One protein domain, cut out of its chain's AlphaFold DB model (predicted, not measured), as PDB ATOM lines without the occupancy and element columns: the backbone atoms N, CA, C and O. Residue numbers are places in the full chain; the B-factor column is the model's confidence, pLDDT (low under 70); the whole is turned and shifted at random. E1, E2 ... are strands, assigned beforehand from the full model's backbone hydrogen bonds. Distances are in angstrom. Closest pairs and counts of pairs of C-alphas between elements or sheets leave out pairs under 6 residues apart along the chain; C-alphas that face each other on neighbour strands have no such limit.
ATOM      1  N   LEU A  37    -135.221  36.068  58.505       97.44
ATOM      2  CA  LEU A  37    -136.194  36.467  59.515       97.44
ATOM      3  C   LEU A  37    -136.878  35.186  59.998       97.44
ATOM      4  O   LEU A  37    -137.706  34.610  59.294       97.44
ATOM      5  N   ASN A  38    -136.529  34.730  61.192       98.31
ATOM      6  CA  ASN A  38    -137.248  33.652  61.848       98.31
ATOM      7  C   ASN A  38    -138.489  34.267  62.488       98.31
ATOM      8  O   ASN A  38    -138.394  34.891  63.539       98.31
ATOM      9  N   LEU A  39    -139.644  34.170  61.823       98.50
ATOM     10  CA  LEU A  39    -140.896  34.731  62.323       98.50
ATOM     11  C   LEU A  39    -141.601  33.693  63.194       98.50
ATOM     12  O   LEU A  39    -142.075  32.673  62.690       98.50
ATOM     13  N   HIS A  40    -141.658  33.957  64.494       98.62
ATOM     14  CA  HIS A  40    -142.343  33.124  65.472       98.62
ATOM     15  C   HIS A  40    -143.733  33.687  65.730       98.62
ATOM     16  O   HIS A  40    -143.906  34.892  65.897       98.62
ATOM     17  N   GLN A  41    -144.715  32.802  65.803       98.38
ATOM     18  CA  GLN A  41    -146.067  33.101  66.236       98.38
ATOM     19  C   GLN A  41    -146.402  32.228  67.433       98.38
ATOM     20  O   GLN A  41    -146.386  31.001  67.333       98.38
ATOM     21  N   CYS A  42    -146.765  32.871  68.535       98.06
ATOM     22  CA  CYS A  42    -147.166  32.224  69.771       98.06
ATOM     23  C   CYS A  42    -148.623  32.562  70.052       98.06
ATOM     24  O   CYS A  42    -148.969  33.726  70.253       98.06
ATOM     25  N   VAL A  43    -149.480  31.546  70.029       97.75
ATOM     26  CA  VAL A  43    -150.911  31.696  70.299       97.75
ATOM     27  C   VAL A  43    -151.175  31.277  71.732       97.75
ATOM     28  O   VAL A  43    -150.749  30.203  72.148       97.75
ATOM     29  N   TYR A  44    -151.896  32.106  72.474       97.50
ATOM     30  CA  TYR A  44    -152.290  31.829  73.847       97.50
ATOM     31  C   TYR A  44    -153.806  31.809  73.957       97.50
ATOM     32  O   TYR A  44    -154.491  32.516  73.219       97.50
ATOM     33  N   TYR A  45    -154.315  31.018  74.896       97.12
ATOM     34  CA  TYR A  45    -155.739  30.906  75.179       97.12
ATOM     35  C   TYR A  45    -156.013  31.069  76.670       97.12
ATOM     36  O   TYR A  45    -155.281  30.533  77.508       97.12
ATOM     37  N   SER A  46    -157.093  31.778  76.991       96.56
ATOM     38  CA  SER A  46    -157.654  31.847  78.335       96.56
ATOM     39  C   SER A  46    -159.022  31.183  78.368       96.56
ATOM     40  O   SER A  46    -159.957  31.630  77.707       96.56
ATOM     41  N   GLY A  47    -159.163  30.140  79.190       93.62
ATOM     42  CA  GLY A  47    -160.452  29.476  79.393       93.62
ATOM     43  C   GLY A  47    -161.473  30.351  80.126       93.62
ATOM     44  O   GLY A  47    -162.661  30.273  79.836       93.62
ATOM     45  N   SER A  48    -161.026  31.220  81.040       92.06
ATOM     46  CA  SER A  48    -161.915  32.122  81.784       92.06
ATOM     47  C   SER A  48    -162.429  33.279  80.929       92.06
ATOM     48  O   SER A  48    -163.569  33.697  81.112       92.06
ATOM     49  N   ALA A  49    -161.623  33.769  79.984       91.12
ATOM     50  CA  ALA A  49    -162.037  34.803  79.035       91.12
ATOM     51  C   ALA A  49    -162.635  34.233  77.734       91.12
ATOM     52  O   ALA A  49    -163.236  34.981  76.972       91.12
ATOM     53  N   SER A  50    -162.481  32.927  77.478       93.00
ATOM     54  CA  SER A  50    -162.766  32.302  76.175       93.00
ATOM     55  C   SER A  50    -162.085  33.034  75.010       93.00
ATOM     56  O   SER A  50    -162.648  33.182  73.929       93.00
ATOM     57  N   ASP A  51    -160.858  33.490  75.243       94.69
ATOM     58  CA  ASP A  51    -160.168  34.444  74.380       94.69
ATOM     59  C   ASP A  51    -158.835  33.878  73.897       94.69
ATOM     60  O   ASP A  51    -158.086  33.267  74.668       94.69
ATOM     61  N   HIS A  52    -158.545  34.099  72.619       95.38
ATOM     62  CA  HIS A  52    -157.239  33.853  72.032       95.38
ATOM     63  C   HIS A  52    -156.556  35.174  71.741       95.38
ATOM     64  O   HIS A  52    -157.169  36.096  71.204       95.38
ATOM     65  N   PHE A  53    -155.249  35.205  71.950       94.12
ATOM     66  CA  PHE A  53    -154.420  36.252  71.379       94.12
ATOM     67  C   PHE A  53    -153.106  35.682  70.866       94.12
ATOM     68  O   PHE A  53    -152.742  34.532  71.115       94.12
ATOM     69  N   THR A  54    -152.402  36.488  70.082       97.44
ATOM     70  CA  THR A  54    -151.194  36.072  69.377       97.44
ATOM     71  C   THR A  54    -150.071  37.062  69.621       97.44
ATOM     72  O   THR A  54    -150.273  38.270  69.500       97.44
ATOM     73  N   THR A  55    -148.876  36.557  69.922       97.62
ATOM     74  CA  THR A  55    -147.648  37.353  69.948       97.62
ATOM     75  C   THR A  55    -146.691  36.900  68.863       97.62
ATOM     76  O   THR A  55    -146.527  35.714  68.584       97.62
ATOM     77  N   VAL A  56    -146.062  37.887  68.235       97.81
ATOM     78  CA  VAL A  56    -145.013  37.688  67.225       97.81
ATOM     79  C   VAL A  56    -143.725  38.412  67.593       97.81
ATOM     80  O   VAL A  56    -142.683  38.176  66.997       97.81
ATOM     81  N   VAL A  57    -143.781  39.286  68.596       96.62
ATOM     82  CA  VAL A  57    -142.642  39.986  69.185       96.62
ATOM     83  C   VAL A  57    -142.817  39.931  70.698       96.62
ATOM     84  O   VAL A  57    -143.937  40.026  71.204       96.62
ATOM     85  N   THR A  58    -141.711  39.760  71.416       95.44
ATOM     86  CA  THR A  58    -141.706  39.724  72.880       95.44
ATOM     87  C   THR A  58    -142.112  41.080  73.460       95.44
ATOM     88  O   THR A  58    -141.501  42.103  73.156       95.44
ATOM     89  N   GLY A  59    -143.151  41.078  74.300       87.56
ATOM     90  CA  GLY A  59    -143.577  42.248  75.071       87.56
ATOM     91  C   GLY A  59    -142.621  42.573  76.225       87.56
ATOM     92  O   GLY A  59    -141.780  41.759  76.598       87.56
ATOM     93  N   GLY A  60    -142.766  43.761  76.818       89.38
ATOM     94  CA  GLY A  60    -141.808  44.293  77.799       89.38
ATOM     95  C   GLY A  60    -141.658  43.496  79.102       89.38
ATOM     96  O   GLY A  60    -140.634  43.624  79.763       89.38
ATOM     97  N   ASP A  61    -142.638  42.666  79.466       89.44
ATOM     98  CA  ASP A  61    -142.590  41.815  80.663       89.44
ATOM     99  C   ASP A  61    -142.138  40.367  80.382       89.44
ATOM    100  O   ASP A  61    -141.995  39.573  81.308       89.44
ATOM    101  N   GLY A  62    -141.928  40.007  79.109       91.88
ATOM    102  CA  GLY A  62    -141.413  38.704  78.680       91.88
ATOM    103  C   GLY A  62    -142.351  37.498  78.842       91.88
ATOM    104  O   GLY A  62    -142.020  36.425  78.342       91.88
ATOM    105  N   ARG A  63    -143.523  37.628  79.480       93.06
ATOM    106  CA  ARG A  63    -144.399  36.474  79.800       93.06
ATOM    107  C   ARG A  63    -144.906  35.755  78.549       93.06
ATOM    108  O   ARG A  63    -144.939  34.527  78.487       93.06
ATOM    109  N   PHE A  64    -145.230  36.543  77.528       96.31
ATOM    110  CA  PHE A  64    -145.725  36.088  76.229       96.31
ATOM    111  C   PHE A  64    -144.651  36.195  75.145       96.31
ATOM    112  O   PHE A  64    -144.921  36.645  74.026       96.31
ATOM    113  N   ALA A  65    -143.411  35.842  75.498       96.94
ATOM    114  CA  ALA A  65    -142.274  35.917  74.594       96.94
ATOM    115  C   ALA A  65    -142.533  35.172  73.278       96.94
ATOM    116  O   ALA A  65    -143.166  34.114  73.255       96.94
ATOM    117  N   ALA A  66    -142.002  35.732  72.198       97.94
ATOM    118  CA  ALA A  66    -141.936  35.111  70.885       97.94
ATOM    119  C   ALA A  66    -140.481  35.145  70.421       97.94
ATOM    120  O   ALA A  66    -139.825  36.186  70.490       97.94
ATOM    121  N   GLY A  67    -139.979  34.010  69.939       98.00
ATOM    122  CA  GLY A  67    -138.587  33.848  69.515       98.00
ATOM    123  C   GLY A  67    -138.199  34.576  68.227       98.00
ATOM    124  O   GLY A  67    -137.145  34.272  67.683       98.00
ATOM    125  N   THR A  68    -139.020  35.503  67.722       98.44
ATOM    126  CA  THR A  68    -138.763  36.182  66.451       98.44
ATOM    127  C   THR A  68    -137.405  36.870  66.458       98.44
ATOM    128  O   THR A  68    -137.124  37.699  67.324       98.44
ATOM    129  N   ASN A  69    -136.567  36.532  65.481       97.25
ATOM    130  CA  ASN A  69    -135.196  37.019  65.392       97.25
ATOM    131  C   ASN A  69    -134.727  37.149  63.938       97.25
ATOM    132  O   ASN A  69    -135.356  36.636  63.012       97.25
ATOM    133  N   VAL A  70    -133.597  37.833  63.762       95.94
ATOM    134  CA  VAL A  70    -132.815  37.799  62.525       95.94
ATOM    135  C   VAL A  70    -131.533  37.028  62.803       95.94
ATOM    136  O   VAL A  70    -130.803  37.366  63.736       95.94
ATOM    137  N   SER A  71    -131.244  36.002  62.005       95.50
ATOM    138  CA  SER A  71    -130.017  35.215  62.148       95.50
ATOM    139  C   SER A  71    -129.559  34.624  60.815       95.50
ATOM    140  O   SER A  71    -130.251  34.714  59.807       95.50
ATOM    141  N   ASN A  72    -128.385  33.995  60.788       95.62
ATOM    142  CA  ASN A  72    -127.900  33.282  59.600       95.62
ATOM    143  C   ASN A  72    -128.434  31.843  59.493       95.62
ATOM    144  O   ASN A  72    -128.095  31.137  58.544       95.62
ATOM    145  N   THR A  73    -129.268  31.413  60.442       96.19
ATOM    146  CA  THR A  73    -129.758  30.038  60.549       96.19
ATOM    147  C   THR A  73    -131.281  30.028  60.558       96.19
ATOM    148  O   THR A  73    -131.921  30.835  61.226       96.19
ATOM    149  N   ALA A  74    -131.869  29.096  59.816       98.00
ATOM    150  CA  ALA A  74    -133.299  28.854  59.885       98.00
ATOM    151  C   ALA A  74    -133.658  28.194  61.223       98.00
ATOM    152  O   ALA A  74    -133.133  27.125  61.542       98.00
ATOM    153  N   ASP A  75    -134.582  28.792  61.969       98.44
ATOM    154  CA  ASP A  75    -135.125  28.165  63.171       98.44
ATOM    155  C   ASP A  75    -136.068  27.020  62.780       98.44
ATOM    156  O   ASP A  75    -136.999  27.189  61.990       98.44
ATOM    157  N   ALA A  76    -135.815  25.833  63.334       97.12
ATOM    158  CA  ALA A  76    -136.563  24.613  63.018       97.12
ATOM    159  C   ALA A  76    -137.770  24.376  63.942       97.12
ATOM    160  O   ALA A  76    -138.603  23.513  63.670       97.12
ATOM    161  N   SER A  77    -137.861  25.115  65.047       97.12
ATOM    162  CA  SER A  77    -138.900  24.945  66.060       97.12
ATOM    163  C   SER A  77    -139.361  26.285  66.603       97.12
ATOM    164  O   SER A  77    -138.556  27.194  66.811       97.12
ATOM    165  N   VAL A  78    -140.657  26.385  66.893       97.81
ATOM    166  CA  VAL A  78    -141.202  27.565  67.554       97.81
ATOM    167  C   VAL A  78    -140.658  27.678  68.981       97.81
ATOM    168  O   VAL A  78    -140.536  26.697  69.708       97.81
ATOM    169  N   SER A  79    -140.337  28.906  69.365       97.81
ATOM    170  CA  SER A  79    -139.927  29.309  70.709       97.81
ATOM    171  C   SER A  79    -140.921  30.342  71.226       97.81
ATOM    172  O   SER A  79    -141.091  31.393  70.599       97.81
ATOM    173  N   CYS A  80    -141.591  30.002  72.328       98.06
ATOM    174  CA  CYS A  80    -142.659  30.778  72.948       98.06
ATOM    175  C   CYS A  80    -142.501  30.805  74.468       98.06
ATOM    176  O   CYS A  80    -142.013  29.845  75.067       98.06
ATOM    177  N   GLY A  81    -142.957  31.890  75.090       96.56
ATOM    178  CA  GLY A  81    -143.154  31.956  76.534       96.56
ATOM    179  C   GLY A  81    -144.252  30.998  77.009       96.56
ATOM    180  O   GLY A  81    -145.096  30.545  76.236       96.56
ATOM    181  N   ALA A  82    -144.252  30.693  78.307       94.19
ATOM    182  CA  ALA A  82    -145.261  29.820  78.910       94.19
ATOM    183  C   ALA A  82    -146.635  30.504  79.062       94.19
ATOM    184  O   ALA A  82    -147.648  29.819  79.212       94.19
ATOM    185  N   GLY A  83    -146.672  31.840  79.012       94.31
ATOM    186  CA  GLY A  83    -147.829  32.645  79.386       94.31
ATOM    187  C   GLY A  83    -147.766  33.085  80.849       94.31
ATOM    188  O   GLY A  83    -146.685  33.187  81.430       94.31
ATOM    189  N   ASP A  84    -148.920  33.378  81.445       94.56
ATOM    190  CA  ASP A  84    -149.008  33.961  82.794       94.56
ATOM    191  C   ASP A  84    -149.931  33.206  83.761       94.56
ATOM    192  O   ASP A  84    -150.212  33.688  84.857       94.56
ATOM    193  N   GLY A  85    -150.414  32.030  83.356       92.31
ATOM    194  CA  GLY A  85    -151.361  31.217  84.119       92.31
ATOM    195  C   GLY A  85    -152.832  31.558  83.859       92.31
ATOM    196  O   GLY A  85    -153.665  30.659  83.931       92.31
ATOM    197  N   ASN A  86    -153.160  32.796  83.473       95.19
ATOM    198  CA  ASN A  86    -154.497  33.138  82.962       95.19
ATOM    199  C   ASN A  86    -154.614  32.813  81.473       95.19
ATOM    200  O   ASN A  86    -155.672  32.394  81.003       95.19
ATOM    201  N   TYR A  87    -153.508  32.997  80.756       96.69
ATOM    202  CA  TYR A  87    -153.326  32.615  79.370       96.69
ATOM    203  C   TYR A  87    -152.236  31.555  79.273       96.69
ATOM    204  O   TYR A  87    -151.108  31.764  79.723       96.69
ATOM    205  N   SER A  88    -152.585  30.418  78.677       97.06
ATOM    206  CA  SER A  88    -151.670  29.302  78.435       97.06
ATOM    207  C   SER A  88    -151.328  29.212  76.957       97.06
ATOM    208  O   SER A  88    -152.184  29.451  76.103       97.06
ATOM    209  N   LEU A  89    -150.077  28.865  76.650       97.56
ATOM    210  CA  LEU A  89    -149.638  28.614  75.280       97.56
ATOM    211  C   LEU A  89    -150.499  27.521  74.632       97.56
ATOM    212  O   LEU A  89    -150.798  26.504  75.258       97.56
ATOM    213  N   VAL A  90    -150.839  27.707  73.357       97.25
ATOM    214  CA  VAL A  90    -151.486  26.714  72.495       97.25
ATOM    215  C   VAL A  90    -150.457  26.236  71.464       97.25
ATOM    216  O   VAL A  90    -150.304  26.862  70.408       97.25
ATOM    217  N   PRO A  91    -149.726  25.133  71.726       96.88
ATOM    218  CA  PRO A  91    -148.634  24.697  70.855       96.88
ATOM    219  C   PRO A  91    -149.091  24.376  69.433       96.88
ATOM    220  O   PRO A  91    -148.398  24.704  68.479       96.88
ATOM    221  N   LEU A  92    -150.286  23.796  69.284       96.69
ATOM    222  CA  LEU A  92    -150.832  23.395  67.986       96.69
ATOM    223  C   LEU A  92    -151.043  24.580  67.029       96.69
ATOM    224  O   LEU A  92    -150.881  24.433  65.821       96.69
ATOM    225  N   LEU A  93    -151.389  25.753  67.568       97.12
ATOM    226  CA  LEU A  93    -151.657  26.970  66.794       97.12
ATOM    227  C   LEU A  93    -150.430  27.890  66.684       97.12
ATOM    228  O   LEU A  93    -150.446  28.877  65.945       97.12
ATOM    229  N   SER A  94    -149.367  27.559  67.413       98.19
ATOM    230  CA  SER A  94    -148.095  28.273  67.388       98.19
ATOM    231  C   SER A  94    -147.181  27.691  66.310       98.19
ATOM    232  O   SER A  94    -147.276  26.515  65.959       98.19
ATOM    233  N   GLY A  95    -146.292  28.511  65.759       98.19
ATOM    234  CA  GLY A  95    -145.440  28.097  64.648       98.19
ATOM    235  C   GLY A  95    -144.271  29.037  64.404       98.19
ATOM    236  O   GLY A  95    -144.242  30.164  64.894       98.19
ATOM    237  N   VAL A  96    -143.301  28.557  63.631       98.62
ATOM    238  CA  VAL A  96    -142.172  29.348  63.142       98.62
ATOM    239  C   VAL A  96    -142.094  29.239  61.627       98.62
ATOM    240  O   VAL A  96    -142.337  28.177  61.056       98.62
ATOM    241  N   LYS A  97    -141.742  30.344  60.973       98.50
ATOM    242  CA  LYS A  97    -141.370  30.350  59.562       98.50
ATOM    243  C   LYS A  97    -140.058  31.086  59.390       98.50
ATOM    244  O   LYS A  97    -139.987  32.299  59.566       98.50
ATOM    245  N   ALA A  98    -139.037  30.325  59.021       98.31
ATOM    246  CA  ALA A  98    -137.754  30.858  58.609       98.31
ATOM    247  C   ALA A  98    -137.885  31.458  57.201       98.31
ATOM    248  O   ALA A  98    -138.100  30.752  56.214       98.31
ATOM    249  N   LEU A  99    -137.788  32.779  57.114       98.00
ATOM    250  CA  LEU A  99    -137.933  33.547  55.883       98.00
ATOM    251  C   LEU A  99    -136.545  33.964  55.406       98.00
ATOM    252  O   LEU A  99    -135.972  34.910  55.941       98.00
ATOM    253  N   ASN A 100    -135.995  33.251  54.421       96.62
ATOM    254  CA  ASN A 100    -134.703  33.613  53.841       96.62
ATOM    255  C   ASN A 100    -134.835  34.924  53.056       96.62
ATOM    256  O   ASN A 100    -135.474  34.955  52.002       96.62
ATOM    257  N   LEU A 101    -134.216  35.982  53.567       95.25
ATOM    258  CA  LEU A 101    -134.317  37.332  53.030       95.25
ATOM    259  C   LEU A 101    -133.548  37.500  51.711       95.25
ATOM    260  O   LEU A 101    -133.893  38.379  50.932       95.25
ATOM    261  N   SER A 102    -132.589  36.624  51.390       93.50
ATOM    262  CA  SER A 102    -131.873  36.686  50.107       93.50
ATOM    263  C   SER A 102    -132.639  36.058  48.935       93.50
ATOM    264  O   SER A 102    -132.237  36.201  47.780       93.50
ATOM    265  N   ASN A 103    -133.755  35.371  49.203       94.69
ATOM    266  CA  ASN A 103    -134.536  34.679  48.173       94.69
ATOM    267  C   ASN A 103    -135.489  35.603  47.392       94.69
ATOM    268  O   ASN A 103    -136.171  35.144  46.472       94.69
ATOM    269  N   GLY A 104    -135.575  36.890  47.737       94.75
ATOM    270  CA  GLY A 104    -136.497  37.810  47.085       94.75
ATOM    271  C   GLY A 104    -136.369  39.252  47.556       94.75
ATOM    272  O   GLY A 104    -135.673  39.557  48.514       94.75
ATOM    273  N   ARG A 105    -137.074  40.148  46.863       95.50
ATOM    274  CA  ARG A 105    -137.086  41.595  47.141       95.50
ATOM    275  C   ARG A 105    -138.194  42.025  48.096       95.50
ATOM    276  O   ARG A 105    -138.192  43.168  48.547       95.50
ATOM    277  N   TYR A 106    -139.158  41.146  48.357       97.25
ATOM    278  CA  TYR A 106    -140.306  41.433  49.201       97.25
ATOM    279  C   TYR A 106    -140.474  40.369  50.271       97.25
ATOM    280  O   TYR A 106    -140.540  39.182  49.962       97.25
ATOM    281  N   LEU A 107    -140.618  40.818  51.515       97.62
ATOM    282  CA  LEU A 107    -141.286  40.083  52.574       97.62
ATOM    283  C   LEU A 107    -142.782  40.377  52.457       97.62
ATOM    284  O   LEU A 107    -143.241  41.466  52.802       97.62
ATOM    285  N   ASN A 108    -143.541  39.413  51.959       98.50
ATOM    286  CA  ASN A 108    -144.991  39.492  51.897       98.50
ATOM    287  C   ASN A 108    -145.544  39.000  53.231       98.50
ATOM    288  O   ASN A 108    -145.553  37.800  53.486       98.50
ATOM    289  N   LEU A 109    -145.961  39.914  54.110       98.44
ATOM    290  CA  LEU A 109    -146.567  39.573  55.396       98.44
ATOM    291  C   LEU A 109    -148.078  39.419  55.225       98.44
ATOM    292  O   LEU A 109    -148.766  40.390  54.914       98.44
ATOM    293  N   HIS A 110    -148.589  38.212  55.449       98.75
ATOM    294  CA  HIS A 110    -150.017  37.915  55.396       98.75
ATOM    295  C   HIS A 110    -150.579  37.887  56.810       98.75
ATOM    296  O   HIS A 110    -150.152  37.073  57.618       98.75
ATOM    297  N   GLN A 111    -151.544  38.753  57.094       98.50
ATOM    298  CA  GLN A 111    -152.306  38.766  58.332       98.50
ATOM    299  C   GLN A 111    -153.674  38.130  58.085       98.50
ATOM    300  O   GLN A 111    -154.491  38.683  57.349       98.50
ATOM    301  N   CYS A 112    -153.930  36.994  58.722       98.62
ATOM    302  CA  CYS A 112    -155.172  36.242  58.618       98.62
ATOM    303  C   CYS A 112    -155.947  36.346  59.926       98.62
ATOM    304  O   CYS A 112    -155.476  35.870  60.953       98.62
ATOM    305  N   VAL A 113    -157.117  36.976  59.896       98.38
ATOM    306  CA  VAL A 113    -157.956  37.182  61.083       98.38
ATOM    307  C   VAL A 113    -159.117  36.201  61.058       98.38
ATOM    308  O   VAL A 113    -159.818  36.101  60.053       98.38
ATOM    309  N   TYR A 114    -159.344  35.511  62.168       98.12
ATOM    310  CA  TYR A 114    -160.428  34.551  62.339       98.12
ATOM    311  C   TYR A 114    -161.352  34.997  63.462       98.12
ATOM    312  O   TYR A 114    -160.903  35.615  64.427       98.12
ATOM    313  N   TYR A 115    -162.633  34.660  63.345       97.81
ATOM    314  CA  TYR A 115    -163.653  34.972  64.339       97.81
ATOM    315  C   TYR A 115    -164.444  33.730  64.726       97.81
ATOM    316  O   TYR A 115    -164.813  32.925  63.866       97.81
ATOM    317  N   SER A 116    -164.745  33.621  66.018       96.94
ATOM    318  CA  SER A 116    -165.691  32.650  66.551       96.94
ATOM    319  C   SER A 116    -166.906  33.358  67.137       96.94
ATOM    320  O   SER A 116    -166.785  34.150  68.072       96.94
ATOM    321  N   GLY A 117    -168.092  33.036  66.616       94.56
ATOM    322  CA  GLY A 117    -169.352  33.556  67.147       94.56
ATOM    323  C   GLY A 117    -169.709  32.989  68.523       94.56
ATOM    324  O   GLY A 117    -170.326  33.688  69.318       94.56
ATOM    325  N   SER A 118    -169.299  31.752  68.832       92.19
ATOM    326  CA  SER A 118    -169.563  31.124  70.134       92.19
ATOM    327  C   SER A 118    -168.670  31.675  71.244       92.19
ATOM    328  O   SER A 118    -169.134  31.821  72.371       92.19
ATOM    329  N   ALA A 119    -167.416  32.005  70.927       92.56
ATOM    330  CA  ALA A 119    -166.474  32.598  71.876       92.56
ATOM    331  C   ALA A 119    -166.471  34.137  71.851       92.56
ATOM    332  O   ALA A 119    -165.855  34.771  72.701       92.56
ATOM    333  N   THR A 120    -167.133  34.765  70.871       94.56
ATOM    334  CA  THR A 120    -167.067  36.217  70.607       94.56
ATOM    335  C   THR A 120    -165.634  36.763  70.521       94.56
ATOM    336  O   THR A 120    -165.373  37.918  70.842       94.56
ATOM    337  N   ASN A 121    -164.703  35.935  70.049       95.56
ATOM    338  CA  ASN A 121    -163.265  36.193  70.053       95.56
ATOM    339  C   ASN A 121    -162.717  36.270  68.620       95.56
ATOM    340  O   ASN A 121    -163.131  35.507  67.740       95.56
ATOM    341  N   HIS A 122    -161.758  37.175  68.416       95.75
ATOM    342  CA  HIS A 122    -160.924  37.221  67.223       95.75
ATOM    343  C   HIS A 122    -159.504  36.796  67.563       95.75
ATOM    344  O   HIS A 122    -158.970  37.177  68.601       95.75
ATOM    345  N   PHE A 123    -158.845  36.115  66.637       95.81
ATOM    346  CA  PHE A 123    -157.394  36.006  66.693       95.81
ATOM    347  C   PHE A 123    -156.786  36.036  65.304       95.81
ATOM    348  O   PHE A 123    -157.476  35.909  64.290       95.81
ATOM    349  N   THR A 124    -155.475  36.233  65.276       97.94
ATOM    350  CA  THR A 124    -154.734  36.540  64.063       97.94
ATOM    351  C   THR A 124    -153.598  35.556  63.883       97.94
ATOM    352  O   THR A 124    -152.855  35.304  64.823       97.94
ATOM    353  N   THR A 125    -153.403  35.069  62.663       98.31
ATOM    354  CA  THR A 125    -152.192  34.344  62.285       98.31
ATOM    355  C   THR A 125    -151.420  35.084  61.197       98.31
ATOM    356  O   THR A 125    -151.989  35.661  60.275       98.31
ATOM    357  N   VAL A 126    -150.098  35.084  61.323       98.44
ATOM    358  CA  VAL A 126    -149.130  35.505  60.304       98.44
ATOM    359  C   VAL A 126    -148.160  34.385  59.929       98.44
ATOM    360  O   VAL A 126    -147.403  34.509  58.966       98.44
ATOM    361  N   VAL A 127    -148.208  33.270  60.660       98.06
ATOM    362  CA  VAL A 127    -147.471  32.038  60.398       98.06
ATOM    363  C   VAL A 127    -148.422  30.848  60.514       98.06
ATOM    364  O   VAL A 127    -149.370  30.864  61.298       98.06
ATOM    365  N   THR A 128    -148.162  29.801  59.738       97.56
ATOM    366  CA  THR A 128    -148.911  28.544  59.822       97.56
ATOM    367  C   THR A 128    -148.482  27.752  61.060       97.56
ATOM    368  O   THR A 128    -147.297  27.467  61.226       97.56
ATOM    369  N   GLY A 129    -149.447  27.409  61.920       95.06
ATOM    370  CA  GLY A 129    -149.248  26.501  63.057       95.06
ATOM    371  C   GLY A 129    -149.125  25.030  62.637       95.06
ATOM    372  O   GLY A 129    -149.097  24.708  61.450       95.06
ATOM    373  N   GLY A 130    -149.081  24.121  63.611       92.81
ATOM    374  CA  GLY A 130    -148.779  22.704  63.384       92.81
ATOM    375  C   GLY A 130    -149.824  21.919  62.580       92.81
ATOM    376  O   GLY A 130    -149.465  20.950  61.919       92.81
ATOM    377  N   ASP A 131    -151.096  22.326  62.606       91.38
ATOM    378  CA  ASP A 131    -152.189  21.612  61.921       91.38
ATOM    379  C   ASP A 131    -152.647  22.246  60.596       91.38
ATOM    380  O   ASP A 131    -153.514  21.702  59.912       91.38
ATOM    381  N   GLY A 132    -152.087  23.400  60.224       94.88
ATOM    382  CA  GLY A 132    -152.367  24.064  58.952       94.88
ATOM    383  C   GLY A 132    -153.741  24.732  58.804       94.88
ATOM    384  O   GLY A 132    -153.942  25.440  57.818       94.88
ATOM    385  N   ARG A 133    -154.680  24.582  59.749       95.56
ATOM    386  CA  ARG A 133    -156.067  25.084  59.595       95.56
ATOM    387  C   ARG A 133    -156.127  26.607  59.464       95.56
ATOM    388  O   ARG A 133    -156.883  27.146  58.655       95.56
ATOM    389  N   PHE A 134    -155.260  27.283  60.213       97.38
ATOM    390  CA  PHE A 134    -155.120  28.740  60.256       97.38
ATOM    391  C   PHE A 134    -153.884  29.225  59.486       97.38
ATOM    392  O   PHE A 134    -153.136  30.083  59.960       97.38
ATOM    393  N   ALA A 135    -153.625  28.629  58.319       97.88
ATOM    394  CA  ALA A 135    -152.459  28.943  57.500       97.88
ATOM    395  C   ALA A 135    -152.369  30.430  57.122       97.88
ATOM    396  O   ALA A 135    -153.384  31.090  56.890       97.88
ATOM    397  N   ALA A 136    -151.135  30.920  56.991       98.38
ATOM    398  CA  ALA A 136    -150.829  32.257  56.497       98.38
ATOM    399  C   ALA A 136    -149.844  32.183  55.321       98.38
ATOM    400  O   ALA A 136    -148.835  31.473  55.369       98.38
ATOM    401  N   GLY A 137    -150.124  32.950  54.265       98.38
ATOM    402  CA  GLY A 137    -149.323  33.001  53.038       98.38
ATOM    403  C   GLY A 137    -147.952  33.672  53.162       98.38
ATOM    404  O   GLY A 137    -147.248  33.757  52.159       98.38
ATOM    405  N   THR A 138    -147.558  34.129  54.359       98.69
ATOM    406  CA  THR A 138    -146.355  34.944  54.591       98.69
ATOM    407  C   THR A 138    -145.124  34.355  53.921       98.69
ATOM    408  O   THR A 138    -144.778  33.213  54.206       98.69
ATOM    409  N   ASN A 139    -144.449  35.079  53.035       98.44
ATOM    410  CA  ASN A 139    -143.346  34.536  52.241       98.44
ATOM    411  C   ASN A 139    -142.288  35.597  51.909       98.44
ATOM    412  O   ASN A 139    -142.475  36.781  52.180       98.44
ATOM    413  N   VAL A 140    -141.178  35.146  51.319       98.00
ATOM    414  CA  VAL A 140    -140.224  36.018  50.627       98.00
ATOM    415  C   VAL A 140    -140.277  35.696  49.140       98.00
ATOM    416  O   VAL A 140    -140.186  34.526  48.763       98.00
ATOM    417  N   SER A 141    -140.424  36.716  48.295       97.38
ATOM    418  CA  SER A 141    -140.462  36.539  46.842       97.38
ATOM    419  C   SER A 141    -139.972  37.781  46.082       97.38
ATOM    420  O   SER A 141    -139.701  38.838  46.654       97.38
ATOM    421  N   ASN A 142    -139.820  37.663  44.760       97.12
ATOM    422  CA  ASN A 142    -139.467  38.788  43.886       97.12
ATOM    423  C   ASN A 142    -140.665  39.668  43.490       97.12
ATOM    424  O   ASN A 142    -140.470  40.694  42.825       97.12
ATOM    425  N   THR A 143    -141.870  39.288  43.915       97.62
ATOM    426  CA  THR A 143    -143.138  39.926  43.562       97.62
ATOM    427  C   THR A 143    -143.856  40.370  44.832       97.62
ATOM    428  O   THR A 143    -143.969  39.615  45.794       97.62
ATOM    429  N   ALA A 144    -144.343  41.608  44.841       98.19
ATOM    430  CA  ALA A 144    -145.200  42.077  45.919       98.19
ATOM    431  C   ALA A 144    -146.565  41.382  45.820       98.19
ATOM    432  O   ALA A 144    -147.251  41.517  44.803       98.19
ATOM    433  N   ASP A 145    -146.960  40.668  46.870       98.50
ATOM    434  CA  ASP A 145    -148.279  40.048  46.939       98.50
ATOM    435  C   ASP A 145    -149.342  41.134  47.148       98.50
ATOM    436  O   ASP A 145    -149.231  41.992  48.028       98.50
ATOM    437  N   THR A 146    -150.382  41.109  46.314       97.88
ATOM    438  CA  THR A 146    -151.473  42.100  46.321       97.88
ATOM    439  C   THR A 146    -152.773  41.563  46.914       97.88
ATOM    440  O   THR A 146    -153.712  42.327  47.128       97.88
ATOM    441  N   GLY A 147    -152.834  40.259  47.197       97.50
ATOM    442  CA  GLY A 147    -153.983  39.587  47.793       97.50
ATOM    443  C   GLY A 147    -153.572  38.729  48.983       97.50
ATOM    444  O   GLY A 147    -152.506  38.113  48.990       97.50
ATOM    445  N   VAL A 148    -154.429  38.681  50.004       97.81
ATOM    446  CA  VAL A 148    -154.176  37.849  51.178       97.81
ATOM    447  C   VAL A 148    -154.506  36.380  50.885       97.81
ATOM    448  O   VAL A 148    -155.599  36.044  50.444       97.81
ATOM    449  N   SER A 149    -153.545  35.495  51.142       98.19
ATOM    450  CA  SER A 149    -153.724  34.042  51.212       98.19
ATOM    451  C   SER A 149    -153.813  33.570  52.668       98.19
ATOM    452  O   SER A 149    -152.840  33.710  53.415       98.19
ATOM    453  N   CYS A 150    -154.951  32.978  53.039       98.38
ATOM    454  CA  CYS A 150    -155.251  32.469  54.380       98.38
ATOM    455  C   CYS A 150    -155.882  31.074  54.329       98.38
ATOM    456  O   CYS A 150    -156.525  30.713  53.342       98.38
ATOM    457  N   GLY A 151    -155.722  30.307  55.408       97.75
ATOM    458  CA  GLY A 151    -156.486  29.083  55.647       97.75
ATOM    459  C   GLY A 151    -157.975  29.365  55.874       97.75
ATOM    460  O   GLY A 151    -158.380  30.487  56.175       97.75
ATOM    461  N   ALA A 152    -158.807  28.332  55.730       95.75
ATOM    462  CA  ALA A 152    -160.254  28.452  55.926       95.75
ATOM    463  C   ALA A 152    -160.656  28.580  57.410       95.75
ATOM    464  O   ALA A 152    -161.756  29.048  57.707       95.75
ATOM    465  N   GLY A 153    -159.770  28.185  58.331       95.75
ATOM    466  CA  GLY A 153    -160.086  27.991  59.742       95.75
ATOM    467  C   GLY A 153    -160.587  26.571  60.013       95.75
ATOM    468  O   GLY A 153    -160.238  25.636  59.292       95.75
ATOM    469  N   ASP A 154    -161.384  26.391  61.066       94.62
ATOM    470  CA  ASP A 154    -161.800  25.064  61.546       94.62
ATOM    471  C   ASP A 154    -163.312  24.894  61.757       94.62
ATOM    472  O   ASP A 154    -163.754  23.909  62.347       94.62
ATOM    473  N   GLY A 155    -164.108  25.854  61.287       92.38
ATOM    474  CA  GLY A 155    -165.560  25.889  61.466       92.38
ATOM    475  C   GLY A 155    -166.001  26.556  62.772       92.38
ATOM    476  O   GLY A 155    -166.983  27.293  62.756       92.38
ATOM    477  N   ASN A 156    -165.252  26.395  63.869       94.06
ATOM    478  CA  ASN A 156    -165.478  27.166  65.100       94.06
ATOM    479  C   ASN A 156    -164.921  28.584  64.975       94.06
ATOM    480  O   ASN A 156    -165.523  29.538  65.468       94.06
ATOM    481  N   TYR A 157    -163.786  28.701  64.292       96.75
ATOM    482  CA  TYR A 157    -163.159  29.940  63.880       96.75
ATOM    483  C   TYR A 157    -163.165  30.010  62.361       96.75
ATOM    484  O   TYR A 157    -162.530  29.200  61.682       96.75
ATOM    485  N   SER A 158    -163.901  30.982  61.832       97.25
ATOM    486  CA  SER A 158    -164.005  31.229  60.395       97.25
ATOM    487  C   SER A 158    -163.146  32.422  60.007       97.25
ATOM    488  O   SER A 158    -163.071  33.403  60.752       97.25
ATOM    489  N   LEU A 159    -162.498  32.343  58.844       98.12
ATOM    490  CA  LEU A 159    -161.748  33.463  58.283       98.12
ATOM    491  C   LEU A 159    -162.657  34.693  58.154       98.12
ATOM    492  O   LEU A 159    -163.796  34.587  57.699       98.12
ATOM    493  N   VAL A 160    -162.126  35.863  58.498       98.06
ATOM    494  CA  VAL A 160    -162.752  37.165  58.270       98.06
ATOM    495  C   VAL A 160    -161.957  37.890  57.181       98.06
ATOM    496  O   VAL A 160    -160.974  38.576  57.487       98.06
ATOM    497  N   PRO A 161    -162.350  37.772  55.896       96.25
ATOM    498  CA  PRO A 161    -161.582  38.348  54.793       96.25
ATOM    499  C   PRO A 161    -161.419  39.863  54.904       96.25
ATOM    500  O   PRO A 161    -160.355  40.383  54.603       96.25
ATOM    501  N   LEU A 162    -162.447  40.562  55.401       97.31
ATOM    502  CA  LEU A 162    -162.446  42.022  55.540       97.31
ATOM    503  C   LEU A 162    -161.388  42.543  56.530       97.31
ATOM    504  O   LEU A 162    -160.928  43.669  56.390       97.31
ATOM    505  N   LEU A 163    -161.022  41.738  57.532       97.62
ATOM    506  CA  LEU A 163    -160.021  42.095  58.545       97.62
ATOM    507  C   LEU A 163    -158.642  41.490  58.245       97.62
ATOM    508  O   LEU A 163    -157.669  41.767  58.947       97.62
ATOM    509  N   SER A 164    -158.565  40.659  57.209       98.56
ATOM    510  CA  SER A 164    -157.333  40.035  56.749       98.56
ATOM    511  C   SER A 164    -156.678  40.904  55.680       98.56
ATOM    512  O   SER A 164    -157.343  41.624  54.938       98.56
ATOM    513  N   GLY A 165    -155.355  40.845  55.581       98.50
ATOM    514  CA  GLY A 165    -154.621  41.697  54.656       98.50
ATOM    515  C   GLY A 165    -153.218  41.194  54.379       98.50
ATOM    516  O   GLY A 165    -152.683  40.352  55.095       98.50
ATOM    517  N   VAL A 166    -152.618  41.729  53.322       98.69
ATOM    518  CA  VAL A 166    -151.221  41.478  52.980       98.69
ATOM    519  C   VAL A 166    -150.471  42.797  52.901       98.69
ATOM    520  O   VAL A 166    -150.997  43.803  52.420       98.69
ATOM    521  N   LYS A 167    -149.228  42.796  53.380       98.31
ATOM    522  CA  LYS A 167    -148.301  43.906  53.198       98.31
ATOM    523  C   LYS A 167    -146.976  43.386  52.665       98.31
ATOM    524  O   LYS A 167    -146.247  42.699  53.372       98.31
ATOM    525  N   ALA A 168    -146.653  43.777  51.437       97.94
ATOM    526  CA  ALA A 168    -145.311  43.632  50.897       97.94
ATOM    527  C   ALA A 168    -144.382  44.683  51.528       97.94
ATOM    528  O   ALA A 168    -144.649  45.889  51.464       97.94
ATOM    529  N   LEU A 169    -143.303  44.220  52.151       96.50
ATOM    530  CA  LEU A 169    -142.220  45.028  52.703       96.50
ATOM    531  C   LEU A 169    -140.968  44.789  51.865       96.50
ATOM    532  O   LEU A 169    -140.637  43.643  51.578       96.50
ATOM    533  N   THR A 170    -140.280  45.847  51.460       94.62
ATOM    534  CA  THR A 170    -139.037  45.729  50.695       94.62
ATOM    535  C   THR A 170    -137.906  45.184  51.569       94.62
ATOM    536  O   THR A 170    -137.713  45.605  52.710       94.62
ATOM    537  N   VAL A 171    -137.154  44.235  51.024       89.06
ATOM    538  CA  VAL A 171    -135.905  43.719  51.600       89.06
ATOM    539  C   VAL A 171    -134.744  44.450  50.912       89.06
ATOM    540  O   VAL A 171    -134.841  44.702  49.708       89.06
TER     541      VAL A 171
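What this domain is: This is residues 37 to 171 of the 172 residues of an uncharacterized protein of Streptomyces natalensis ATCC 27448 (UniProt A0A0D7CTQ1). What is it? With little regular structure, two antiparallel branched sheets, E1 to E4 and E5 to E8, stand edge to edge. How large? It is compact, radius of gyration of the C-alphas 14.7 A, spanning 44 by 31 by 25 A. 135 residues are printed, 49 in eight strands, class all strand.

Where its parts are: First sheet? E1 is residues 37 to 46, from C-alpha (-136.194, 36.467, 59.515), E2 51 to 55, E3 69 to 71, E4 95 to 100. Second sheet? E5 is residues 106 to 116, E6 121 to 125, E7 139 to 141, E8 165 to 170, ending at C-alpha (-139.037, 45.729, 50.695).

How they stand to each other: What is beside E1? E2 and E3 lie on one side, E4 on the other; in hairpin E1 and E2, N 44 and O 53 are 2.9 A apart. Do the sheets meet? The closest C-alphas of E2 and E6, Phe 53 and Phe 123, are 5.6 A apart.

The domain as a whole: Which links are long? Those before and after E3 and E7 are. Any cut? No, and no printed residue is under pLDDT 70.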